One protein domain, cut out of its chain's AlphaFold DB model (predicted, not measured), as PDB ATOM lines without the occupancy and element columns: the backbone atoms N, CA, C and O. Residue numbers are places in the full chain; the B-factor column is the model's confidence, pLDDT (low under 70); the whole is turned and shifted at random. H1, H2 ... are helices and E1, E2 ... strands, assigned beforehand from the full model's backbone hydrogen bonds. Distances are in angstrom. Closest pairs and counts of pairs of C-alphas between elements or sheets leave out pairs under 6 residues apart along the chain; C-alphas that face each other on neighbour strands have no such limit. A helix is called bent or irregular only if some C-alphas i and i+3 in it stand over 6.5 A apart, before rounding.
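This is residues 936 to 964, 1010 to 1121 and 1167 to 1202 of the 1275 residues of the protein "F-box domain-containing protein" of Ustilago trichophora (UniProt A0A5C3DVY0). A small, all-parallel sheet of four short strands has helix H5 packed on one face, with H4 and H6 on the two sides of H5 and H1 beyond H4, four helices that run nearly the same way in a curved row. From the edge strand E4 the long helix H8 leads away from this body as an arm, its residues 1193 to 1202 sticking out, and residues 1110 to 1114 of the small helix H7 stick out as well. The 177 printed residues hold eight named helices and four named strands, along the chain H1 H2 H3 E1 H4 E2 H5 E3 H6 H7 E4 H8, and the sheet order is E1 E2 E3 E4; the class is mixed, helices and strands. The whole is compact, with a radius of gyration of the C-alphas of 17.9 A, and spans 67 by 33 by 32 A, the arm of H8 adding to the length.

Edge strand E1, residues 1019 to 1021, is the parallel neighbour of E2, residues 1045 to 1047, with N 1020 and O 1045 within hydrogen-bond range at 2.9 A. E2 is parallel to E3, residues 1074 to 1077, with N 1046 and O 1074 at 2.9 A, also within range. E3 is parallel to the other edge strand, E4, residues 1175 to 1178, with N 1075 and O 1175 within range at 2.8 A. H5, residues 1055 to 1067, is on one face of the sheet at a height of 10.0 A, two layers, one of strands and one of helix; it lies over E3 and only just over E4, where 3 of its C-alphas fall, and runs along the strands, at 5 degrees to E3 on the local plane. H5 is the hub, touching three helices. It touches H4, residues 1030 to 1039, at a shallow tilt of 11 degrees, the same way, the closest C-alphas being those of Leu 1034 and Val 1057, 5.7 A apart. E1, H4, E2 and E2, H5, E3 are strand-helix-strand units, two parallel neighbour strands with a helix between, each with a right-handed crossover. H5 also touches H6, residues 1085 to 1093, at a shallow tilt of 12 degrees, with the C-alphas of Asn 1055 and Thr 1087 closest at 6.3 A. With its residues 1063 to 1067 alone H5 touches H3, residues 959 to 964, at a steep tilt of 60 degrees; the C-alphas of Leu 962 and Gln 1063 are closest, at 6.2 A. H1, residues 936 to 942, touches H4 at a shallow tilt of 8 degrees, the C-alphas of Asp 936 and Ala 1032 being closest at 6.0 A. H2, residues 946 to 951, is close to H4 but not clearly touching, with the C-alphas of Ala 949 and Arg 1039 closest at 6.3 A. H8, residues 1179 to 1202, only grazes the sheet, and it and H6 touch only at their ends, only just, with 3 pairs of C-alphas within 8 A, those of Arg 1085 and Trp 1180 closest at 6.2 A. H7, residues 1110 to 1115, touches no helix and is irregular, C-alphas 1111 and 1114 being 7.3 A apart. In H1, H2, H3, H4, H5, H6 and H8 every O i to N i+4 pair is within hydrogen-bond range; in H7 0 of 2 are, against 2 of 3 O i to N i+3 pairs.

E3 begins at C-alpha 1074, (-113.425, 23.771, 33.137), and is 10.2 A long. H5 measures 18.4 A, H4 14.3 A and H6 12.4 A. H1 begins at C-alpha 936, (-115.723, 40.612, 19.725). H8 is 34.9 A long and ends at C-alpha 1202, (-122.385, 10.417, 70.233).

The C-alphas of Ile 1010 and His 1202, the two farthest apart, are 68.4 A apart. Residues 965 to 1009 are not printed, with 34.3 A between C-alphas 964 and 1010; residues 1122 to 1166 are not printed either, with 9.6 A between C-alphas 1121 and 1167. Of the links that are printed whole, H6 to H7 is long, with 16 residues. The mean pLDDT of the printed part is 83.6; residues 946 to 964, 1010 to 1011, 1094 to 1099 and 1121 are under 70.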
ATOM      1  N   ASP A 936    -115.379  41.800  20.517       93.12
ATOM      2  CA  ASP A 936    -115.723  40.612  19.725       93.12
ATOM      3  C   ASP A 936    -114.862  40.427  18.461       93.12
ATOM      4  O   ASP A 936    -114.748  39.304  17.977       93.12
ATOM      5  N   ALA A 937    -114.185  41.472  17.961       91.31
ATOM      6  CA  ALA A 937    -113.209  41.352  16.874       91.31
ATOM      7  C   ALA A 937    -112.052  40.381  17.207       91.31
ATOM      8  O   ALA A 937    -111.579  39.638  16.341       91.31
ATOM      9  N   VAL A 938    -111.617  40.337  18.473       92.75
ATOM     10  CA  VAL A 938    -110.621  39.366  18.960       92.75
ATOM     11  C   VAL A 938    -111.196  37.951  18.964       92.75
ATOM     12  O   VAL A 938    -110.529  37.023  18.509       92.75
ATOM     13  N   LEU A 939    -112.448  37.779  19.398       91.81
ATOM     14  CA  LEU A 939    -113.126  36.483  19.346       91.81
ATOM     15  C   LEU A 939    -113.341  36.011  17.902       91.81
ATOM     16  O   LEU A 939    -113.111  34.836  17.620       91.81
ATOM     17  N   SER A 940    -113.702  36.897  16.968       89.81
ATOM     18  CA  SER A 940    -113.894  36.532  15.560       89.81
ATOM     19  C   SER A 940    -112.596  36.114  14.867       89.81
ATOM     20  O   SER A 940    -112.631  35.232  14.021       89.81
ATOM     21  N   ALA A 941    -111.450  36.698  15.241       89.38
ATOM     22  CA  ALA A 941    -110.139  36.313  14.703       89.38
ATOM     23  C   ALA A 941    -109.560  35.029  15.332       89.38
ATOM     24  O   ALA A 941    -108.700  34.377  14.740       89.38
ATOM     25  N   LEU A 942    -110.022  34.657  16.531       89.88
ATOM     26  CA  LEU A 942    -109.731  33.356  17.136       89.88
ATOM     27  C   LEU A 942    -110.644  32.254  16.580       89.88
ATOM     28  O   LEU A 942    -110.186  31.135  16.371       89.88
ATOM     29  N   THR A 943    -111.920  32.555  16.340       87.75
ATOM     30  CA  THR A 943    -112.940  31.585  15.912       87.75
ATOM     31  C   THR A 943    -112.624  31.031  14.512       87.75
ATOM     32  O   THR A 943    -112.580  31.807  13.558       87.75
ATOM     33  N   PRO A 944    -112.434  29.707  14.336       83.00
ATOM     34  CA  PRO A 944    -112.171  29.142  13.016       83.00
ATOM     35  C   PRO A 944    -113.426  29.213  12.122       83.00
ATOM     36  O   PRO A 944    -114.548  29.061  12.626       83.00
ATOM     37  N   PRO A 945    -113.270  29.420  10.799       77.94
ATOM     38  CA  PRO A 945    -114.400  29.562   9.884       77.94
ATOM     39  C   PRO A 945    -115.220  28.267   9.776       77.94
ATOM     40  O   PRO A 945    -114.718  27.161   9.987       77.94
ATOM     41  N   GLU A 946    -116.499  28.400   9.409       68.00
ATOM     42  CA  GLU A 946    -117.430  27.268   9.285       68.00
ATOM     43  C   GLU A 946    -116.900  26.156   8.375       68.00
ATOM     44  O   GLU A 946    -116.969  24.981   8.740       68.00
ATOM     45  N   SER A 947    -116.326  26.532   7.231       65.75
ATOM     46  CA  SER A 947    -115.745  25.612   6.254       65.75
ATOM     47  C   SER A 947    -114.667  24.712   6.861       65.75
ATOM     48  O   SER A 947    -114.619  23.527   6.543       65.75
ATOM     49  N   HIS A 948    -113.859  25.227   7.792       66.31
ATOM     50  CA  HIS A 948    -112.829  24.458   8.487       66.31
ATOM     51  C   HIS A 948    -113.444  23.473   9.500       66.31
ATOM     52  O   HIS A 948    -113.090  22.294   9.523       66.31
ATOM     53  N   ALA A 949    -114.428  23.911  10.294       61.53
ATOM     54  CA  ALA A 949    -115.135  23.030  11.232       61.53
ATOM     55  C   ALA A 949    -115.896  21.889  10.516       61.53
ATOM     56  O   ALA A 949    -115.941  20.762  11.017       61.53
ATOM     57  N   GLU A 950    -116.456  22.158   9.330       63.62
ATOM     58  CA  GLU A 950    -117.071  21.144   8.464       63.62
ATOM     59  C   GLU A 950    -116.032  20.211   7.822       63.62
ATOM     60  O   GLU A 950    -116.223  18.993   7.847       63.62
ATOM     61  N   ALA A 951    -114.924  20.747   7.293       55.38
ATOM     62  CA  ALA A 951    -113.889  19.976   6.595       55.38
ATOM     63  C   ALA A 951    -113.232  18.906   7.481       55.38
ATOM     64  O   ALA A 951    -113.059  17.768   7.044       55.38
ATOM     65  N   PHE A 952    -112.936  19.234   8.742       56.06
ATOM     66  CA  PHE A 952    -112.356  18.286   9.701       56.06
ATOM     67  C   PHE A 952    -113.398  17.361  10.361       56.06
ATOM     68  O   PHE A 952    -113.051  16.544  11.214       56.06
ATOM     69  N   GLY A 953    -114.681  17.455   9.983       55.62
ATOM     70  CA  GLY A 953    -115.758  16.634  10.551       55.62
ATOM     71  C   GLY A 953    -116.099  16.967  12.009       55.62
ATOM     72  O   GLY A 953    -116.756  16.173  12.682       55.62
ATOM     73  N   LEU A 954    -115.668  18.136  12.493       58.91
ATOM     74  CA  LEU A 954    -115.810  18.612  13.874       58.91
ATOM     75  C   LEU A 954    -117.081  19.456  14.082       58.91
ATOM     76  O   LEU A 954    -117.228  20.126  15.107       58.91
ATOM     77  N   ALA A 955    -118.002  19.408  13.116       55.19
ATOM     78  CA  ALA A 955    -119.286  20.095  13.141       55.19
ATOM     79  C   ALA A 955    -120.063  19.820  14.442       55.19
ATOM     80  O   ALA A 955    -120.218  18.675  14.882       55.19
ATOM     81  N   VAL A 956    -120.561  20.898  15.049       61.47
ATOM     82  CA  VAL A 956    -121.367  20.852  16.273       61.47
ATOM     83  C   VAL A 956    -122.693  20.130  15.998       61.47
ATOM     84  O   VAL A 956    -123.336  20.434  14.993       61.47
ATOM     85  N   PRO A 957    -123.125  19.188  16.857       63.31
ATOM     86  CA  PRO A 957    -124.465  18.618  16.766       63.31
ATOM     87  C   PRO A 957    -125.522  19.677  17.084       63.31
ATOM     88  O   PRO A 957    -125.325  20.477  17.996       63.31
ATOM     89  N   ASP A 958    -126.667  19.627  16.402       62.06
ATOM     90  CA  ASP A 958    -127.799  20.511  16.695       62.06
ATOM     91  C   ASP A 958    -128.210  20.447  18.176       62.06
ATOM     92  O   ASP A 958    -128.058  19.410  18.835       62.06
ATOM     93  N   ARG A 959    -128.797  21.541  18.683       58.84
ATOM     94  CA  ARG A 959    -129.267  21.696  20.075       58.84
ATOM     95  C   ARG A 959    -130.039  20.470  20.572       58.84
ATOM     96  O   ARG A 959    -129.770  19.973  21.661       58.84
ATOM     97  N   ASP A 960    -130.927  19.925  19.747       58.91
ATOM     98  CA  ASP A 960    -131.758  18.767  20.088       58.91
ATOM     99  C   ASP A 960    -130.931  17.471  20.211       58.91
ATOM    100  O   ASP A 960    -131.200  16.628  21.067       58.91
ATOM    101  N   THR A 961    -129.858  17.333  19.423       67.00
ATOM    102  CA  THR A 961    -128.907  16.213  19.536       67.00
ATOM    103  C   THR A 961    -128.073  16.319  20.818       67.00
ATOM    104  O   THR A 961    -127.796  15.297  21.453       67.00
ATOM    105  N   LEU A 962    -127.704  17.539  21.233       65.88
ATOM    106  CA  LEU A 962    -127.019  17.797  22.507       65.88
ATOM    107  C   LEU A 962    -127.936  17.574  23.724       65.88
ATOM    108  O   LEU A 962    -127.480  17.034  24.732       65.88
ATOM    109  N   MET A 963    -129.217  17.939  23.620       59.44
ATOM    110  CA  MET A 963    -130.217  17.779  24.685       59.44
ATOM    111  C   MET A 963    -130.662  16.324  24.880       59.44
ATOM    112  O   MET A 963    -130.746  15.859  26.015       59.44
ATOM    113  N   HIS A 964    -130.950  15.594  23.797       57.88
ATOM    114  CA  HIS A 964    -131.585  14.271  23.882       57.88
ATOM    115  C   HIS A 964    -130.615  13.088  23.747       57.88
ATOM    116  O   HIS A 964    -131.018  11.947  23.964       57.88
ATOM    117  N   ILE A1010    -106.158  26.755   5.361       59.53
ATOM    118  CA  ILE A1010    -105.271  27.482   6.276       59.53
ATOM    119  C   ILE A1010    -105.726  27.201   7.725       59.53
ATOM    120  O   ILE A1010    -106.881  27.473   8.064       59.53
ATOM    121  N   PRO A1011    -104.862  26.663   8.610       60.69
ATOM    122  CA  PRO A1011    -105.231  26.418  10.000       60.69
ATOM    123  C   PRO A1011    -105.414  27.742  10.751       60.69
ATOM    124  O   PRO A1011    -104.461  28.485  10.973       60.69
ATOM    125  N   ALA A1012    -106.648  28.041  11.158       72.38
ATOM    126  CA  ALA A1012    -106.953  29.212  11.977       72.38
ATOM    127  C   ALA A1012    -106.573  28.991  13.455       72.38
ATOM    128  O   ALA A1012    -106.605  27.872  13.961       72.38
ATOM    129  N   THR A1013    -106.284  30.066  14.184       78.69
ATOM    130  CA  THR A1013    -105.804  30.065  15.581       78.69
ATOM    131  C   THR A1013    -106.628  29.195  16.539       78.69
ATOM    132  O   THR A1013    -106.078  28.423  17.319       78.69
ATOM    133  N   GLY A1014    -107.963  29.278  16.481       78.81
ATOM    134  CA  GLY A1014    -108.861  28.538  17.375       78.81
ATOM    135  C   GLY A1014    -108.981  27.039  17.093       78.81
ATOM    136  O   GLY A1014    -109.682  26.342  17.825       78.81
ATOM    137  N   THR A1015    -108.316  26.523  16.056       81.88
ATOM    138  CA  THR A1015    -108.340  25.090  15.715       81.88
ATOM    139  C   THR A1015    -107.641  24.240  16.774       81.88
ATOM    140  O   THR A1015    -108.160  23.189  17.142       81.88
ATOM    141  N   HIS A1016    -106.523  24.730  17.319       85.88
ATOM    142  CA  HIS A1016    -105.723  24.070  18.356       85.88
ATOM    143  C   HIS A1016    -105.950  24.638  19.773       85.88
ATOM    144  O   HIS A1016    -105.382  24.124  20.738       85.88
ATOM    145  N   LEU A1017    -106.791  25.666  19.926       90.69
ATOM    146  CA  LEU A1017    -107.003  26.366  21.193       90.69
ATOM    147  C   LEU A1017    -107.680  25.469  22.246       90.69
ATOM    148  O   LEU A1017    -108.803  24.997  22.063       90.69
ATOM    149  N   THR A1018    -107.003  25.274  23.381       92.12
ATOM    150  CA  THR A1018    -107.462  24.438  24.507       92.12
ATOM    151  C   THR A1018    -107.748  25.231  25.780       92.12
ATOM    152  O   THR A1018    -108.652  24.861  26.530       92.12
ATOM    153  N   HIS A1019    -107.007  26.314  26.035       95.31
ATOM    154  CA  HIS A1019    -107.129  27.142  27.235       95.31
ATOM    155  C   HIS A1019    -107.278  28.619  26.850       95.31
ATOM    156  O   HIS A1019    -106.428  29.165  26.149       95.31
ATOM    157  N   LEU A1020    -108.330  29.276  27.335       96.12
ATOM    158  CA  LEU A1020    -108.622  30.679  27.048       96.12
ATOM    159  C   LEU A1020    -109.053  31.420  28.320       96.12
ATOM    160  O   LEU A1020    -109.977  30.989  29.011       96.12
ATOM    161  N   ILE A1021    -108.393  32.539  28.619       96.56
ATOM    162  CA  ILE A1021    -108.687  33.396  29.775       96.56
ATOM    163  C   ILE A1021    -108.951  34.820  29.270       96.56
ATOM    164  O   ILE A1021    -108.071  35.448  28.683       96.56
ATOM    165  N   LEU A1022    -110.173  35.311  29.489       94.94
ATOM    166  CA  LEU A1022    -110.686  36.618  29.045       94.94
ATOM    167  C   LEU A1022    -111.377  37.386  30.193       94.94
ATOM    168  O   LEU A1022    -112.238  38.238  29.969       94.94
ATOM    169  N   SER A1023    -111.031  37.073  31.442       93.88
ATOM    170  CA  SER A1023    -111.637  37.676  32.634       93.88
ATOM    171  C   SER A1023    -111.517  39.213  32.641       93.88
ATOM    172  O   SER A1023    -110.487  39.775  32.269       93.88
ATOM    173  N   SER A1024    -112.575  39.906  33.067       92.12
ATOM    174  CA  SER A1024    -112.780  41.364  33.011       92.12
ATOM    175  C   SER A1024    -112.794  42.004  31.604       92.12
ATOM    176  O   SER A1024    -112.724  43.233  31.496       92.12
ATOM    177  N   ALA A1025    -112.935  41.233  30.519       90.62
ATOM    178  CA  ALA A1025    -113.154  41.764  29.168       90.62
ATOM    179  C   ALA A1025    -114.628  42.179  28.950       90.62
ATOM    180  O   ALA A1025    -115.464  41.423  28.456       90.62
ATOM    181  N   LYS A1026    -114.964  43.407  29.360       87.19
ATOM    182  CA  LYS A1026    -116.354  43.907  29.444       87.19
ATOM    183  C   LYS A1026    -117.033  44.247  28.111       87.19
ATOM    184  O   LYS A1026    -118.232  44.490  28.121       87.19
ATOM    185  N   HIS A1027    -116.302  44.266  26.995       90.62
ATOM    186  CA  HIS A1027    -116.855  44.548  25.658       90.62
ATOM    187  C   HIS A1027    -117.038  43.284  24.802       90.62
ATOM    188  O   HIS A1027    -117.193  43.391  23.589       90.62
ATOM    189  N   LEU A1028    -117.008  42.100  25.427       92.62
ATOM    190  CA  LEU A1028    -117.335  40.825  24.783       92.62
ATOM    191  C   LEU A1028    -118.825  40.499  24.934       92.62
ATOM    192  O   LEU A1028    -119.379  40.626  26.032       92.62
ATOM    193  N   THR A1029    -119.462  40.029  23.862       92.75
ATOM    194  CA  THR A1029    -120.866  39.590  23.865       92.75
ATOM    195  C   THR A1029    -121.012  38.088  24.123       92.75
ATOM    196  O   THR A1029    -120.118  37.283  23.849       92.75
ATOM    197  N   ALA A1030    -122.179  37.680  24.633       91.81
ATOM    198  CA  ALA A1030    -122.517  36.263  24.772       91.81
ATOM    199  C   ALA A1030    -122.592  35.551  23.405       91.81
ATOM    200  O   ALA A1030    -122.153  34.410  23.289       91.81
ATOM    201  N   GLU A1031    -123.062  36.236  22.356       91.25
ATOM    202  CA  GLU A1031    -123.146  35.701  20.990       91.25
ATOM    203  C   GLU A1031    -121.763  35.330  20.427       91.25
ATOM    204  O   GLU A1031    -121.574  34.216  19.932       91.25
ATOM    205  N   ALA A1032    -120.763  36.206  20.571       91.69
ATOM    206  CA  ALA A1032    -119.399  35.919  20.132       91.69
ATOM    207  C   ALA A1032    -118.748  34.776  20.935       91.69
ATOM    208  O   ALA A1032    -118.053  33.930  20.364       91.69
ATOM    209  N   LEU A1033    -119.017  34.692  22.245       92.56
ATOM    210  CA  LEU A1033    -118.571  33.573  23.085       92.56
ATOM    211  C   LEU A1033    -119.227  32.244  22.670       92.56
ATOM    212  O   LEU A1033    -118.548  31.219  22.625       92.56
ATOM    213  N   LEU A1034    -120.516  32.250  22.317       90.81
ATOM    214  CA  LEU A1034    -121.228  31.075  21.804       90.81
ATOM    215  C   LEU A1034    -120.665  30.601  20.461       90.81
ATOM    216  O   LEU A1034    -120.453  29.400  20.277       90.81
ATOM    217  N   LEU A1035    -120.381  31.520  19.534       87.94
ATOM    218  CA  LEU A1035    -119.744  31.193  18.253       87.94
ATOM    219  C   LEU A1035    -118.372  30.535  18.460       87.94
ATOM    220  O   LEU A1035    -118.117  29.476  17.882       87.94
ATOM    221  N   LEU A1036    -117.537  31.093  19.343       90.31
ATOM    222  CA  LEU A1036    -116.238  30.522  19.700       90.31
ATOM    223  C   LEU A1036    -116.373  29.113  20.310       90.31
ATOM    224  O   LEU A1036    -115.738  28.174  19.835       90.31
ATOM    225  N   ILE A1037    -117.204  28.943  21.347       89.56
ATOM    226  CA  ILE A1037    -117.386  27.662  22.061       89.56
ATOM    227  C   ILE A1037    -117.851  26.549  21.113       89.56
ATOM    228  O   ILE A1037    -117.401  25.405  21.218       89.56
ATOM    229  N   ASN A1038    -118.722  26.892  20.163       85.50
ATOM    230  CA  ASN A1038    -119.177  25.970  19.136       85.50
ATOM    231  C   ASN A1038    -118.039  25.584  18.176       85.50
ATOM    232  O   ASN A1038    -117.754  24.395  18.011       85.50
ATOM    233  N   ARG A1039    -117.370  26.564  17.553       83.94
ATOM    234  CA  ARG A1039    -116.396  26.311  16.474       83.94
ATOM    235  C   ARG A1039    -115.033  25.805  16.963       83.94
ATOM    236  O   ARG A1039    -114.365  25.116  16.200       83.94
ATOM    237  N   CYS A1040    -114.625  26.080  18.204       86.75
ATOM    238  CA  CYS A1040    -113.368  25.583  18.773       86.75
ATOM    239  C   CYS A1040    -113.529  24.132  19.293       86.75
ATOM    240  O   CYS A1040    -114.244  23.895  20.276       86.75
ATOM    241  N   PRO A1041    -112.876  23.124  18.677       79.12
ATOM    242  CA  PRO A1041    -113.138  21.712  18.969       79.12
ATOM    243  C   PRO A1041    -112.483  21.224  20.269       79.12
ATOM    244  O   PRO A1041    -113.082  20.431  21.001       79.12
ATOM    245  N   PHE A1042    -111.281  21.719  20.581       85.69
ATOM    246  CA  PHE A1042    -110.467  21.271  21.717       85.69
ATOM    247  C   PHE A1042    -110.511  22.213  22.930       85.69
ATOM    248  O   PHE A1042    -109.806  21.967  23.910       85.69
ATOM    249  N   LEU A1043    -111.356  23.254  22.897       89.94
ATOM    250  CA  LEU A1043    -111.518  24.197  24.005       89.94
ATOM    251  C   LEU A1043    -111.977  23.453  25.270       89.94
ATOM    252  O   LEU A1043    -113.071  22.890  25.326       89.94
ATOM    253  N   LEU A1044    -111.100  23.435  26.271       91.94
ATOM    254  CA  LEU A1044    -111.196  22.617  27.480       91.94
ATOM    255  C   LEU A1044    -111.284  23.489  28.734       91.94
ATOM    256  O   LEU A1044    -112.010  23.141  29.660       91.94
ATOM    257  N   HIS A1045    -110.571  24.615  28.763       95.12
ATOM    258  CA  HIS A1045    -110.531  25.549  29.888       95.12
ATOM    259  C   HIS A1045    -110.915  26.947  29.403       95.12
ATOM    260  O   HIS A1045    -110.224  27.511  28.558       95.12
ATOM    261  N   LEU A1046    -111.996  27.507  29.941       96.25
ATOM    262  CA  LEU A1046    -112.500  28.833  29.583       96.25
ATOM    263  C   LEU A1046    -112.762  29.666  30.848       96.25
ATOM    264  O   LEU A1046    -113.565  29.269  31.693       96.25
ATOM    265  N   GLU A1047    -112.112  30.824  30.981       96.31
ATOM    266  CA  GLU A1047    -112.389  31.795  32.051       96.31
ATOM    267  C   GLU A1047    -112.903  33.113  31.478       96.31
ATOM    268  O   GLU A1047    -112.250  33.735  30.641       96.31
ATOM    269  N   VAL A1048    -114.090  33.522  31.934       95.31
ATOM    270  CA  VAL A1048    -114.809  34.717  31.461       95.31
ATOM    271  C   VAL A1048    -115.389  35.501  32.648       95.31
ATOM    272  O   VAL A1048    -116.446  36.123  32.547       95.31
ATOM    273  N   ASP A1049    -114.698  35.466  33.793       93.62
ATOM    274  CA  ASP A1049    -115.127  36.130  35.031       93.62
ATOM    275  C   ASP A1049    -115.321  37.646  34.795       93.62
ATOM    276  O   ASP A1049    -114.546  38.262  34.067       93.62
ATOM    277  N   ASP A1050    -116.337  38.271  35.397       93.12
ATOM    278  CA  ASP A1050    -116.641  39.713  35.268       93.12
ATOM    279  C   ASP A1050    -116.901  40.201  33.810       93.12
ATOM    280  O   ASP A1050    -116.582  41.337  33.431       93.12
ATOM    281  N   THR A1051    -117.523  39.338  32.992       92.62
ATOM    282  CA  THR A1051    -118.001  39.626  31.618       92.62
ATOM    283  C   THR A1051    -119.520  39.420  31.454       92.62
ATOM    284  O   THR A1051    -120.219  39.051  32.402       92.62
ATOM    285  N   HIS A1052    -120.046  39.654  30.243       90.25
ATOM    286  CA  HIS A1052    -121.468  39.492  29.898       90.25
ATOM    287  C   HIS A1052    -121.915  38.045  29.600       90.25
ATOM    288  O   HIS A1052    -123.071  37.845  29.227       90.25
ATOM    289  N   ALA A1053    -121.045  37.047  29.791       91.31
ATOM    290  CA  ALA A1053    -121.375  35.629  29.636       91.31
ATOM    291  C   ALA A1053    -122.621  35.212  30.448       91.31
ATOM    292  O   ALA A1053    -122.802  35.622  31.599       91.31
ATOM    293  N   ASP A1054    -123.486  34.397  29.838       92.44
ATOM    294  CA  ASP A1054    -124.859  34.165  30.288       92.44
ATOM    295  C   ASP A1054    -125.197  32.683  30.552       92.44
ATOM    296  O   ASP A1054    -124.328  31.810  30.667       92.44
ATOM    297  N   ASN A1055    -126.493  32.400  30.697       93.38
ATOM    298  CA  ASN A1055    -127.005  31.047  30.895       93.38
ATOM    299  C   ASN A1055    -126.774  30.146  29.671       93.38
ATOM    300  O   ASN A1055    -126.465  28.966  29.844       93.38
ATOM    301  N   GLU A1056    -126.899  30.668  28.447       91.00
ATOM    302  CA  GLU A1056    -126.735  29.860  27.238       91.00
ATOM    303  C   GLU A1056    -125.268  29.461  27.046       91.00
ATOM    304  O   GLU A1056    -124.988  28.269  26.904       91.00
ATOM    305  N   VAL A1057    -124.329  30.405  27.198       93.44
ATOM    306  CA  VAL A1057    -122.873  30.159  27.220       93.44
ATOM    307  C   VAL A1057    -122.517  29.015  28.177       93.44
ATOM    308  O   VAL A1057    -121.799  28.081  27.805       93.44
ATOM    309  N   ALA A1058    -123.068  29.040  29.396       92.81
ATOM    310  CA  ALA A1058    -122.838  28.002  30.396       92.81
ATOM    311  C   ALA A1058    -123.410  26.633  29.991       92.81
ATOM    312  O   ALA A1058    -122.745  25.607  30.165       92.81
ATOM    313  N   THR A1059    -124.637  26.596  29.454       91.25
ATOM    314  CA  THR A1059    -125.269  25.335  29.028       91.25
ATOM    315  C   THR A1059    -124.556  24.689  27.845       91.25
ATOM    316  O   THR A1059    -124.222  23.505  27.928       91.25
ATOM    317  N   GLN A1060    -124.252  25.451  26.792       89.25
ATOM    318  CA  GLN A1060    -123.636  24.937  25.567       89.25
ATOM    319  C   GLN A1060    -122.233  24.378  25.833       89.25
ATOM    320  O   GLN A1060    -121.941  23.247  25.445       89.25
ATOM    321  N   PHE A1061    -121.391  25.093  26.593       91.81
ATOM    322  CA  PHE A1061    -120.064  24.596  26.979       91.81
ATOM    323  C   PHE A1061    -120.147  23.260  27.735       91.81
ATOM    324  O   PHE A1061    -119.426  22.309  27.426       91.81
ATOM    325  N   VAL A1062    -121.053  23.153  28.714       90.69
ATOM    326  CA  VAL A1062    -121.215  21.932  29.517       90.69
ATOM    327  C   VAL A1062    -121.782  20.774  28.687       90.69
ATOM    328  O   VAL A1062    -121.340  19.636  28.865       90.69
ATOM    329  N   GLN A1063    -122.717  21.032  27.772       87.50
ATOM    330  CA  GLN A1063    -123.269  20.019  26.866       87.50
ATOM    331  C   GLN A1063    -122.216  19.513  25.873       87.50
ATOM    332  O   GLN A1063    -122.029  18.301  25.752       87.50
ATOM    333  N   LEU A1064    -121.456  20.411  25.240       86.31
ATOM    334  CA  LEU A1064    -120.363  20.053  24.332       86.31
ATOM    335  C   LEU A1064    -119.257  19.272  25.048       86.31
ATOM    336  O   LEU A1064    -118.825  18.239  24.540       86.31
ATOM    337  N   ALA A1065    -118.850  19.684  26.253       88.44
ATOM    338  CA  ALA A1065    -117.866  18.955  27.053       88.44
ATOM    339  C   ALA A1065    -118.331  17.527  27.404       88.44
ATOM    340  O   ALA A1065    -117.529  16.590  27.355       88.44
ATOM    341  N   ARG A1066    -119.627  17.336  27.703       85.75
ATOM    342  CA  ARG A1066    -120.237  16.011  27.938       85.75
ATOM    343  C   ARG A1066    -120.298  15.173  26.660       85.75
ATOM    344  O   ARG A1066    -119.881  14.016  26.684       85.75
ATOM    345  N   TYR A1067    -120.759  15.750  25.549       83.06
ATOM    346  CA  TYR A1067    -120.857  15.084  24.244       83.06
ATOM    347  C   TYR A1067    -119.482  14.623  23.736       83.06
ATOM    348  O   TYR A1067    -119.300  13.452  23.397       83.06
ATOM    349  N   ARG A1068    -118.485  15.517  23.784       83.06
ATOM    350  CA  ARG A1068    -117.074  15.259  23.444       83.06
ATOM    351  C   ARG A1068    -116.337  14.412  24.512       83.06
ATOM    352  O   ARG A1068    -115.193  14.032  24.292       83.06
ATOM    353  N   LYS A1069    -116.973  14.101  25.656       85.19
ATOM    354  CA  LYS A1069    -116.419  13.372  26.825       85.19
ATOM    355  C   LYS A1069    -115.072  13.918  27.333       85.19
ATOM    356  O   LYS A1069    -114.185  13.156  27.725       85.19
ATOM    357  N   VAL A1070    -114.918  15.241  27.330       84.81
ATOM    358  CA  VAL A1070    -113.661  15.926  27.667       84.81
ATOM    359  C   VAL A1070    -113.331  15.757  29.150       84.81
ATOM    360  O   VAL A1070    -114.128  16.097  30.026       84.81
ATOM    361  N   ARG A1071    -112.123  15.268  29.446       87.81
ATOM    362  CA  ARG A1071    -111.618  15.166  30.820       87.81
ATOM    363  C   ARG A1071    -111.146  16.518  31.335       87.81
ATOM    364  O   ARG A1071    -110.417  17.225  30.653       87.81
ATOM    365  N   ASN A1072    -111.492  16.823  32.581       88.12
ATOM    366  CA  ASN A1072    -111.118  18.043  33.295       88.12
ATOM    367  C   ASN A1072    -111.505  19.347  32.575       88.12
ATOM    368  O   ASN A1072    -110.902  20.382  32.853       88.12
ATOM    369  N   ALA A1073    -112.544  19.302  31.728       92.94
ATOM    370  CA  ALA A1073    -113.180  20.494  31.181       92.94
ATOM    371  C   ALA A1073    -113.569  21.459  32.311       92.94
ATOM    372  O   ALA A1073    -114.056  21.026  33.361       92.94
ATOM    373  N   TYR A1074    -113.340  22.749  32.106       95.12
ATOM    374  CA  TYR A1074    -113.425  23.771  33.137       95.12
ATOM    375  C   TYR A1074    -113.958  25.079  32.554       95.12
ATOM    376  O   TYR A1074    -113.447  25.584  31.558       95.12
ATOM    377  N   LEU A1075    -114.966  25.630  33.220       95.81
ATOM    378  CA  LEU A1075    -115.587  26.909  32.921       95.81
ATOM    379  C   LEU A1075    -115.587  27.773  34.182       95.81
ATOM    380  O   LEU A1075    -115.993  27.305  35.251       95.81
ATOM    381  N   SER A1076    -115.185  29.035  34.048       95.88
ATOM    382  CA  SER A1076    -115.306  30.035  35.104       95.88
ATOM    383  C   SER A1076    -116.226  31.184  34.702       95.88
ATOM    384  O   SER A1076    -116.029  31.804  33.657       95.88
ATOM    385  N   LEU A1077    -117.223  31.420  35.559       94.44
ATOM    386  CA  LEU A1077    -118.256  32.451  35.475       94.44
ATOM    387  C   LEU A1077    -118.472  33.077  36.868       94.44
ATOM    388  O   LEU A1077    -119.541  32.964  37.480       94.44
ATOM    389  N   VAL A1078    -117.419  33.673  37.428       91.56
ATOM    390  CA  VAL A1078    -117.490  34.496  38.648       91.56
ATOM    391  C   VAL A1078    -117.900  35.918  38.268       91.56
ATOM    392  O   VAL A1078    -117.484  36.434  37.238       91.56
ATOM    393  N   ASP A1079    -118.760  36.544  39.072       90.75
ATOM    394  CA  ASP A1079    -119.302  37.903  38.881       90.75
ATOM    395  C   ASP A1079    -120.050  38.177  37.549       90.75
ATOM    396  O   ASP A1079    -120.548  39.284  37.326       90.75
ATOM    397  N   CYS A1080    -120.248  37.154  36.708       91.19
ATOM    398  CA  CYS A1080    -121.106  37.169  35.520       91.19
ATOM    399  C   CYS A1080    -122.584  37.347  35.906       91.19
ATOM    400  O   CYS A1080    -123.293  36.384  36.202       91.19
ATOM    401  N   ARG A1081    -123.070  38.595  35.902       87.81
ATOM    402  CA  ARG A1081    -124.424  38.955  36.376       87.81
ATOM    403  C   ARG A1081    -125.571  38.311  35.590       87.81
ATOM    404  O   ARG A1081    -126.666  38.196  36.130       87.81
ATOM    405  N   SER A1082    -125.326  37.898  34.348       88.88
ATOM    406  CA  SER A1082    -126.305  37.213  33.494       88.88
ATOM    407  C   SER A1082    -126.504  35.732  33.863       88.88
ATOM    408  O   SER A1082    -127.442  35.105  33.369       88.88
ATOM    409  N   PHE A1083    -125.640  35.153  34.711       92.75
ATOM    410  CA  PHE A1083    -125.665  33.730  35.057       92.75
ATOM    411  C   PHE A1083    -126.517  33.431  36.307       92.75
ATOM    412  O   PHE A1083    -126.177  33.778  37.443       92.75
ATOM    413  N   SER A1084    -127.645  32.756  36.091       92.25
ATOM    414  CA  SER A1084    -128.673  32.505  37.099       92.25
ATOM    415  C   SER A1084    -128.346  31.333  38.034       92.25
ATOM    416  O   SER A1084    -127.584  30.415  37.714       92.25
ATOM    417  N   ARG A1085    -128.984  31.339  39.211       88.94
ATOM    418  CA  ARG A1085    -128.928  30.220  40.159       88.94
ATOM    419  C   ARG A1085    -129.590  28.967  39.591       88.94
ATOM    420  O   ARG A1085    -129.087  27.864  39.796       88.94
ATOM    421  N   ASP A1086    -130.696  29.135  38.879       88.56
ATOM    422  CA  ASP A1086    -131.550  28.030  38.448       88.56
ATOM    423  C   ASP A1086    -130.875  27.239  37.324       88.56
ATOM    424  O   ASP A1086    -130.797  26.012  37.389       88.56
ATOM    425  N   THR A1087    -130.226  27.931  36.377       89.56
ATOM    426  CA  THR A1087    -129.333  27.300  35.390       89.56
ATOM    427  C   THR A1087    -128.200  26.523  36.066       89.56
ATOM    428  O   THR A1087    -127.911  25.398  35.657       89.56
ATOM    429  N   TYR A1088    -127.585  27.053  37.134       90.06
ATOM    430  CA  TYR A1088    -126.562  26.308  37.879       90.06
ATOM    431  C   TYR A1088    -127.120  25.034  38.538       90.06
ATOM    432  O   TYR A1088    -126.474  23.983  38.485       90.06
ATOM    433  N   SER A1089    -128.327  25.094  39.110       86.69
ATOM    434  CA  SER A1089    -129.019  23.921  39.661       86.69
ATOM    435  C   SER A1089    -129.325  22.879  38.580       86.69
ATOM    436  O   SER A1089    -128.965  21.716  38.755       86.69
ATOM    437  N   HIS A1090    -129.884  23.267  37.427       86.94
ATOM    438  CA  HIS A1090    -130.134  22.344  36.309       86.94
ATOM    439  C   HIS A1090    -128.845  21.673  35.802       86.94
ATOM    440  O   HIS A1090    -128.801  20.454  35.634       86.94
ATOM    441  N   LEU A1091    -127.752  22.428  35.637       86.88
ATOM    442  CA  LEU A1091    -126.451  21.872  35.237       86.88
ATOM    443  C   LEU A1091    -125.865  20.906  36.284       86.88
ATOM    444  O   LEU A1091    -125.149  19.963  35.926       86.88
ATOM    445  N   SER A1092    -126.178  21.119  37.564       81.75
ATOM    446  CA  SER A1092    -125.757  20.267  38.686       81.75
ATOM    447  C   SER A1092    -126.590  18.987  38.812       81.75
ATOM    448  O   SER A1092    -126.045  17.948  39.185       81.75
ATOM    449  N   HIS A1093    -127.885  19.045  38.485       72.00
ATOM    450  CA  HIS A1093    -128.848  17.952  38.669       72.00
ATOM    451  C   HIS A1093    -129.143  17.112  37.415       72.00
ATOM    452  O   HIS A1093    -129.781  16.074  37.559       72.00
ATOM    453  N   GLY A1094    -128.679  17.536  36.232       60.22
ATOM    454  CA  GLY A1094    -129.085  17.013  34.919       60.22
ATOM    455  C   GLY A1094    -129.269  15.491  34.803       60.22
ATOM    456  O   GLY A1094    -128.389  14.706  35.156       60.22
ATOM    457  N   ASP A1095    -130.403  15.106  34.215       49.94
ATOM    458  CA  ASP A1095    -131.158  13.855  34.425       49.94
ATOM    459  C   ASP A1095    -130.546  12.562  33.849       49.94
ATOM    460  O   ASP A1095    -131.225  11.553  33.663       49.94
ATOM    461  N   THR A1096    -129.248  12.560  33.553       52.31
ATOM    462  CA  THR A1096    -128.529  11.402  33.003       52.31
ATOM    463  C   THR A1096    -127.591  10.789  34.040       52.31
ATOM    464  O   THR A1096    -127.029  11.479  34.890       52.31
ATOM    465  N   VAL A1097    -127.382   9.470  33.972       45.88
ATOM    466  CA  VAL A1097    -126.525   8.733  34.918       45.88
ATOM    467  C   VAL A1097    -125.065   9.199  34.785       45.88
ATOM    468  O   VAL A1097    -124.324   8.746  33.918       45.88
ATOM    469  N   GLY A1098    -124.668  10.137  35.653       52.16
ATOM    470  CA  GLY A1098    -123.363  10.813  35.652       52.16
ATOM    471  C   GLY A1098    -123.388  12.298  35.242       52.16
ATOM    472  O   GLY A1098    -122.386  12.986  35.441       52.16
ATOM    473  N   GLY A1099    -124.516  12.814  34.741       61.91
ATOM    474  CA  GLY A1099    -124.689  14.123  34.095       61.91
ATOM    475  C   GLY A1099    -124.741  15.366  34.994       61.91
ATOM    476  O   GLY A1099    -125.491  16.295  34.697       61.91
ATOM    477  N   GLY A1100    -123.937  15.427  36.056       78.69
ATOM    478  CA  GLY A1100    -123.791  16.622  36.903       78.69
ATOM    479  C   GLY A1100    -122.464  17.355  36.672       78.69
ATOM    480  O   GLY A1100    -121.448  16.719  36.384       78.69
ATOM    481  N   VAL A1101    -122.443  18.683  36.819       88.81
ATOM    482  CA  VAL A1101    -121.186  19.456  36.940       88.81
ATOM    483  C   VAL A1101    -120.571  19.325  38.342       88.81
ATOM    484  O   VAL A1101    -121.202  18.811  39.267       88.81
ATOM    485  N   ARG A1102    -119.334  19.803  38.518       88.94
ATOM    486  CA  ARG A1102    -118.678  19.958  39.831       88.94
ATOM    487  C   ARG A1102    -118.245  21.417  40.069       88.94
ATOM    488  O   ARG A1102    -117.784  22.062  39.132       88.94
ATOM    489  N   PRO A1103    -118.341  21.962  41.298       87.44
ATOM    490  CA  PRO A1103    -117.973  23.357  41.586       87.44
ATOM    491  C   PRO A1103    -116.460  23.601  41.688       87.44
ATOM    492  O   PRO A1103    -116.013  24.743  41.645       87.44
ATOM    493  N   ARG A1104    -115.661  22.542  41.875       88.19
ATOM    494  CA  ARG A1104    -114.203  22.605  42.061       88.19
ATOM    495  C   ARG A1104    -113.516  21.538  41.213       88.19
ATOM    496  O   ARG A1104    -114.030  20.427  41.089       88.19
ATOM    497  N   ARG A1105    -112.320  21.839  40.696       88.62
ATOM    498  CA  ARG A1105    -111.401  20.847  40.111       88.62
ATOM    499  C   ARG A1105    -110.700  20.096  41.251       88.62
ATOM    500  O   ARG A1105    -109.618  20.488  41.673       88.62
ATOM    501  N   GLY A1106    -111.363  19.088  41.814       86.06
ATOM    502  CA  GLY A1106    -110.839  18.314  42.939       86.06
ATOM    503  C   GLY A1106    -109.701  17.373  42.539       86.06
ATOM    504  O   GLY A1106    -109.797  16.673  41.532       86.06
ATOM    505  N   SER A1107    -108.661  17.310  43.374       86.31
ATOM    506  CA  SER A1107    -107.478  16.455  43.187       86.31
ATOM    507  C   SER A1107    -107.372  15.411  44.301       86.31
ATOM    508  O   SER A1107    -107.519  15.737  45.479       86.31
ATOM    509  N   ARG A1108    -107.092  14.153  43.935       86.19
ATOM    510  CA  ARG A1108    -106.914  13.034  44.880       86.19
ATOM    511  C   ARG A1108    -105.495  13.017  45.459       86.19
ATOM    512  O   ARG A1108    -104.539  13.321  44.751       86.19
ATOM    513  N   GLY A1109    -105.347  12.594  46.716       83.25
ATOM    514  CA  GLY A1109    -104.046  12.383  47.367       83.25
ATOM    515  C   GLY A1109    -103.834  13.184  48.658       83.25
ATOM    516  O   GLY A1109    -104.438  14.233  48.875       83.25
ATOM    517  N   TYR A1110    -102.926  12.704  49.510       82.19
ATOM    518  CA  TYR A1110    -102.733  13.169  50.891       82.19
ATOM    519  C   TYR A1110    -102.424  14.663  51.033       82.19
ATOM    520  O   TYR A1110    -102.814  15.276  52.025       82.19
ATOM    521  N   VAL A1111    -101.742  15.270  50.058       81.88
ATOM    522  CA  VAL A1111    -101.479  16.722  50.043       81.88
ATOM    523  C   VAL A1111    -102.798  17.507  50.015       81.88
ATOM    524  O   VAL A1111    -102.952  18.496  50.729       81.88
ATOM    525  N   PHE A1112    -103.792  17.014  49.275       85.31
ATOM    526  CA  PHE A1112    -105.069  17.688  49.055       85.31
ATOM    527  C   PHE A1112    -106.111  17.454  50.158       85.31
ATOM    528  O   PHE A1112    -107.149  18.119  50.166       85.31
ATOM    529  N   ARG A1113    -105.834  16.583  51.141       83.31
ATOM    530  CA  ARG A1113    -106.766  16.231  52.234       83.31
ATOM    531  C   ARG A1113    -107.329  17.434  53.000       83.31
ATOM    532  O   ARG A1113    -108.433  17.373  53.533       83.31
ATOM    533  N   GLN A1114    -106.581  18.540  53.052       84.19
ATOM    534  CA  GLN A1114    -106.996  19.777  53.719       84.19
ATOM    535  C   GLN A1114    -108.161  20.479  53.002       84.19
ATOM    536  O   GLN A1114    -109.027  21.039  53.670       84.19
ATOM    537  N   PHE A1115    -108.239  20.399  51.668       83.75
ATOM    538  CA  PHE A1115    -109.307  21.030  50.880       83.75
ATOM    539  C   PHE A1115    -110.662  20.329  51.016       83.75
ATOM    540  O   PHE A1115    -111.686  20.915  50.652       83.75
ATOM    541  N   SER A1116    -110.673  19.095  51.546       81.75
ATOM    542  CA  SER A1116    -111.877  18.272  51.709       81.75
ATOM    543  C   SER A1116    -112.718  18.234  50.429       81.75
ATOM    544  O   SER A1116    -113.875  18.653  50.427       81.75
ATOM    545  N   TYR A1117    -112.117  17.784  49.323       85.88
ATOM    546  CA  TYR A1117    -112.872  17.436  48.121       85.88
ATOM    547  C   TYR A1117    -113.800  16.256  48.419       85.88
ATOM    548  O   TYR A1117    -113.419  15.327  49.138       85.88
ATOM    549  N   ASP A1118    -115.016  16.306  47.883       82.62
ATOM    550  CA  ASP A1118    -115.954  15.194  47.982       82.62
ATOM    551  C   ASP A1118    -115.594  14.164  46.898       82.62
ATOM    552  O   ASP A1118    -115.944  14.308  45.730       82.62
ATOM    553  N   ASP A1119    -114.828  13.150  47.302       82.50
ATOM    554  CA  ASP A1119    -114.431  11.990  46.496       82.50
ATOM    555  C   ASP A1119    -115.099  10.737  47.095       82.50
ATOM    556  O   ASP A1119    -114.649  10.253  48.142       82.50
ATOM    557  N   PRO A1120    -116.215  10.242  46.526       75.50
ATOM    558  CA  PRO A1120    -116.917   9.087  47.069       75.50
ATOM    559  C   PRO A1120    -116.077   7.812  46.931       75.50
ATOM    560  O   PRO A1120    -115.404   7.582  45.924       75.50
ATOM    561  N   GLU A1121    -116.156   6.944  47.940       68.06
ATOM    562  CA  GLU A1121    -115.644   5.576  47.821       68.06
ATOM    563  C   GLU A1121    -116.362   4.858  46.663       68.06
ATOM    564  O   GLU A1121    -117.565   5.069  46.473       68.06
ATOM    565  N   ASP A1167    -119.119  13.903  43.160       80.06
ATOM    566  CA  ASP A1167    -117.709  13.535  42.950       80.06
ATOM    567  C   ASP A1167    -116.934  14.696  42.297       80.06
ATOM    568  O   ASP A1167    -116.925  14.871  41.075       80.06
ATOM    569  N   GLU A1168    -116.292  15.515  43.133       85.19
ATOM    570  CA  GLU A1168    -115.459  16.651  42.726       85.19
ATOM    571  C   GLU A1168    -114.112  16.199  42.139       85.19
ATOM    572  O   GLU A1168    -113.438  16.977  41.458       85.19
ATOM    573  N   CYS A1169    -113.740  14.933  42.338       85.88
ATOM    574  CA  CYS A1169    -112.557  14.294  41.768       85.88
ATOM    575  C   CYS A1169    -112.861  13.490  40.486       85.88
ATOM    576  O   CYS A1169    -111.981  12.796  39.965       85.88
ATOM    577  N   ASN A1170    -114.079  13.583  39.940       86.19
ATOM    578  CA  ASN A1170    -114.433  12.946  38.677       86.19
ATOM    579  C   ASN A1170    -113.919  13.754  37.483       86.19
ATOM    580  O   ASN A1170    -114.473  14.803  37.157       86.19
ATOM    581  N   GLU A1171    -112.903  13.252  36.781       85.38
ATOM    582  CA  GLU A1171    -112.371  13.935  35.597       85.38
ATOM    583  C   GLU A1171    -113.415  14.132  34.490       85.38
ATOM    584  O   GLU A1171    -113.335  15.120  33.768       85.38
ATOM    585  N   LEU A1172    -114.399  13.234  34.362       86.50
ATOM    586  CA  LEU A1172    -115.421  13.279  33.308       86.50
ATOM    587  C   LEU A1172    -116.548  14.284  33.597       86.50
ATOM    588  O   LEU A1172    -117.358  14.553  32.712       86.50
ATOM    589  N   LYS A1173    -116.624  14.840  34.814       88.31
ATOM    590  CA  LYS A1173    -117.576  15.910  35.148       88.31
ATOM    591  C   LYS A1173    -116.948  17.275  34.834       88.31
ATOM    592  O   LYS A1173    -115.900  17.587  35.417       88.31
ATOM    593  N   PRO A1174    -117.570  18.117  33.983       91.31
ATOM    594  CA  PRO A1174    -117.118  19.488  33.775       91.31
ATOM    595  C   PRO A1174    -117.126  20.282  35.083       91.31
ATOM    596  O   PRO A1174    -118.050  20.164  35.896       91.31
ATOM    597  N   VAL A1175    -116.090  21.090  35.289       92.94
ATOM    598  CA  VAL A1175    -116.005  22.042  36.395       92.94
ATOM    599  C   VAL A1175    -116.722  23.324  35.982       92.94
ATOM    600  O   VAL A1175    -116.414  23.876  34.932       92.94
ATOM    601  N   VAL A1176    -117.645  23.813  36.812       93.44
ATOM    602  CA  VAL A1176    -118.263  25.137  36.647       93.44
ATOM    603  C   VAL A1176    -118.024  25.937  37.926       93.44
ATOM    604  O   VAL A1176    -118.724  25.757  38.929       93.44
ATOM    605  N   LYS A1177    -116.999  26.795  37.886       93.00
ATOM    606  CA  LYS A1177    -116.631  27.755  38.936       93.00
ATOM    607  C   LYS A1177    -117.567  28.959  38.820       93.00
ATOM    608  O   LYS A1177    -117.484  29.733  37.875       93.00
ATOM    609  N   SER A1178    -118.472  29.105  39.783       93.12
ATOM    610  CA  SER A1178    -119.430  30.214  39.873       93.12
ATOM    611  C   SER A1178    -119.701  30.559  41.340       93.12
ATOM    612  O   SER A1178    -119.424  29.752  42.234       93.12
ATOM    613  N   PHE A1179    -120.284  31.732  41.600       90.69
ATOM    614  CA  PHE A1179    -120.732  32.131  42.941       90.69
ATOM    615  C   PHE A1179    -121.656  31.076  43.586       90.69
ATOM    616  O   PHE A1179    -121.441  30.664  44.728       90.69
ATOM    617  N   TRP A1180    -122.624  30.564  42.820       89.75
ATOM    618  CA  TRP A1180    -123.560  29.519  43.249       89.75
ATOM    619  C   TRP A1180    -122.849  28.201  43.602       89.75
ATOM    620  O   TRP A1180    -123.167  27.571  44.614       89.75
ATOM    621  N   GLY A1181    -121.823  27.822  42.832       87.25
ATOM    622  CA  GLY A1181    -120.989  26.653  43.119       87.25
ATOM    623  C   GLY A1181    -120.198  26.779  44.422       87.25
ATOM    624  O   GLY A1181    -120.139  25.825  45.203       87.25
ATOM    625  N   TRP A1182    -119.650  27.963  44.710       87.38
ATOM    626  CA  TRP A1182    -118.986  28.239  45.987       87.38
ATOM    627  C   TRP A1182    -119.960  28.178  47.168       87.38
ATOM    628  O   TRP A1182    -119.649  27.518  48.161       87.38
ATOM    629  N   GLN A1183    -121.162  28.758  47.054       89.38
ATOM    630  CA  GLN A1183    -122.196  28.633  48.092       89.38
ATOM    631  C   GLN A1183    -122.558  27.164  48.383       89.38
ATOM    632  O   GLN A1183    -122.695  26.782  49.549       89.38
ATOM    633  N   LEU A1184    -122.653  26.317  47.350       85.19
ATOM    634  CA  LEU A1184    -122.950  24.887  47.488       85.19
ATOM    635  C   LEU A1184    -121.817  24.094  48.170       85.19
ATOM    636  O   LEU A1184    -122.088  23.159  48.929       85.19
ATOM    637  N   VAL A1185    -120.548  24.446  47.929       86.44
ATOM    638  CA  VAL A1185    -119.397  23.892  48.676       86.44
ATOM    639  C   VAL A1185    -119.473  24.307  50.145       86.44
ATOM    640  O   VAL A1185    -119.332  23.471  51.038       86.44
ATOM    641  N   ASP A1186    -119.743  25.584  50.406       86.94
ATOM    642  CA  ASP A1186    -119.735  26.152  51.751       86.94
ATOM    643  C   ASP A1186    -120.883  25.600  52.622       86.94
ATOM    644  O   ASP A1186    -120.689  25.269  53.798       86.94
ATOM    645  N   ALA A1187    -122.062  25.398  52.024       87.12
ATOM    646  CA  ALA A1187    -123.200  24.724  52.645       87.12
ATOM    647  C   ALA A1187    -122.876  23.265  53.022       87.12
ATOM    648  O   ALA A1187    -123.083  22.871  54.175       87.12
ATOM    649  N   ARG A1188    -122.295  22.480  52.100       83.31
ATOM    650  CA  ARG A1188    -121.858  21.096  52.373       83.31
ATOM    651  C   ARG A1188    -120.771  21.036  53.445       83.31
ATOM    652  O   ARG A1188    -120.862  20.219  54.358       83.31
ATOM    653  N   MET A1189    -119.791  21.940  53.423       84.62
ATOM    654  CA  MET A1189    -118.743  22.017  54.451       84.62
ATOM    655  C   MET A1189    -119.311  22.353  55.842       84.62
ATOM    656  O   MET A1189    -118.878  21.774  56.842       84.62
ATOM    657  N   LYS A1190    -120.328  23.223  55.927       88.06
ATOM    658  CA  LYS A1190    -121.080  23.489  57.169       88.06
ATOM    659  C   LYS A1190    -121.868  22.253  57.637       88.06
ATOM    660  O   LYS A1190    -121.796  21.902  58.816       88.06
ATOM    661  N   GLN A1191    -122.559  21.550  56.734       85.75
ATOM    662  CA  GLN A1191    -123.277  20.302  57.046       85.75
ATOM    663  C   GLN A1191    -122.333  19.188  57.533       85.75
ATOM    664  O   GLN A1191    -122.605  18.566  58.561       85.75
ATOM    665  N   LYS A1192    -121.198  18.980  56.855       84.44
ATOM    666  CA  LYS A1192    -120.163  17.996  57.205       84.44
ATOM    667  C   LYS A1192    -119.611  18.240  58.609       84.44
ATOM    668  O   LYS A1192    -119.661  17.338  59.442       84.44
ATOM    669  N   ARG A1193    -119.231  19.483  58.929       86.31
ATOM    670  CA  ARG A1193    -118.811  19.885  60.287       86.31
ATOM    671  C   ARG A1193    -119.901  19.623  61.336       86.31
ATOM    672  O   ARG A1193    -119.599  19.102  62.405       86.31
ATOM    673  N   LYS A1194    -121.174  19.915  61.033       89.62
ATOM    674  CA  LYS A1194    -122.322  19.636  61.927       89.62
ATOM    675  C   LYS A1194    -122.539  18.128  62.140       89.62
ATOM    676  O   LYS A1194    -122.865  17.706  63.250       89.62
ATOM    677  N   ALA A1195    -122.328  17.305  61.113       85.19
ATOM    678  CA  ALA A1195    -122.393  15.845  61.205       85.19
ATOM    679  C   ALA A1195    -121.217  15.256  62.007       85.19
ATOM    680  O   ALA A1195    -121.430  14.400  62.865       85.19
ATOM    681  N   GLU A1196    -119.998  15.757  61.803       85.69
ATOM    682  CA  GLU A1196    -118.802  15.383  62.572       85.69
ATOM    683  C   GLU A1196    -118.938  15.767  64.054       85.69
ATOM    684  O   GLU A1196    -118.633  14.958  64.930       85.69
ATOM    685  N   GLN A1197    -119.486  16.951  64.356       87.12
ATOM    686  CA  GLN A1197    -119.823  17.375  65.722       87.12
ATOM    687  C   GLN A1197    -120.863  16.454  66.375       87.12
ATOM    688  O   GLN A1197    -120.655  16.009  67.506       87.12
ATOM    689  N   ARG A1198    -121.948  16.101  65.664       88.19
ATOM    690  CA  ARG A1198    -122.941  15.112  66.133       88.19
ATOM    691  C   ARG A1198    -122.285  13.752  66.405       88.19
ATOM    692  O   ARG A1198    -122.468  13.188  67.481       88.19
ATOM    693  N   ALA A1199    -121.460  13.247  65.487       83.88
ATOM    694  CA  ALA A1199    -120.748  11.980  65.656       83.88
ATOM    695  C   ALA A1199    -119.763  12.007  66.843       83.88
ATOM    696  O   ALA A1199    -119.670  11.033  67.592       83.88
ATOM    697  N   ALA A1200    -119.064  13.123  67.067       83.25
ATOM    698  CA  ALA A1200    -118.198  13.318  68.228       83.25
ATOM    699  C   ALA A1200    -118.992  13.371  69.547       83.25
ATOM    700  O   ALA A1200    -118.566  12.777  70.539       83.25
ATOM    701  N   ALA A1201    -120.166  14.011  69.557       81.94
ATOM    702  CA  ALA A1201    -121.070  14.018  70.704       81.94
ATOM    703  C   ALA A1201    -121.585  12.604  71.031       81.94
ATOM    704  O   ALA A1201    -121.515  12.189  72.188       81.94
ATOM    705  N   HIS A1202    -122.000  11.818  70.029       75.88
ATOM    706  CA  HIS A1202    -122.385  10.417  70.233       75.88
ATOM    707  C   HIS A1202    -121.214   9.556  70.732       75.88
ATOM    708  O   HIS A1202    -121.392   8.792  71.679       75.88
TER     709      HIS A1202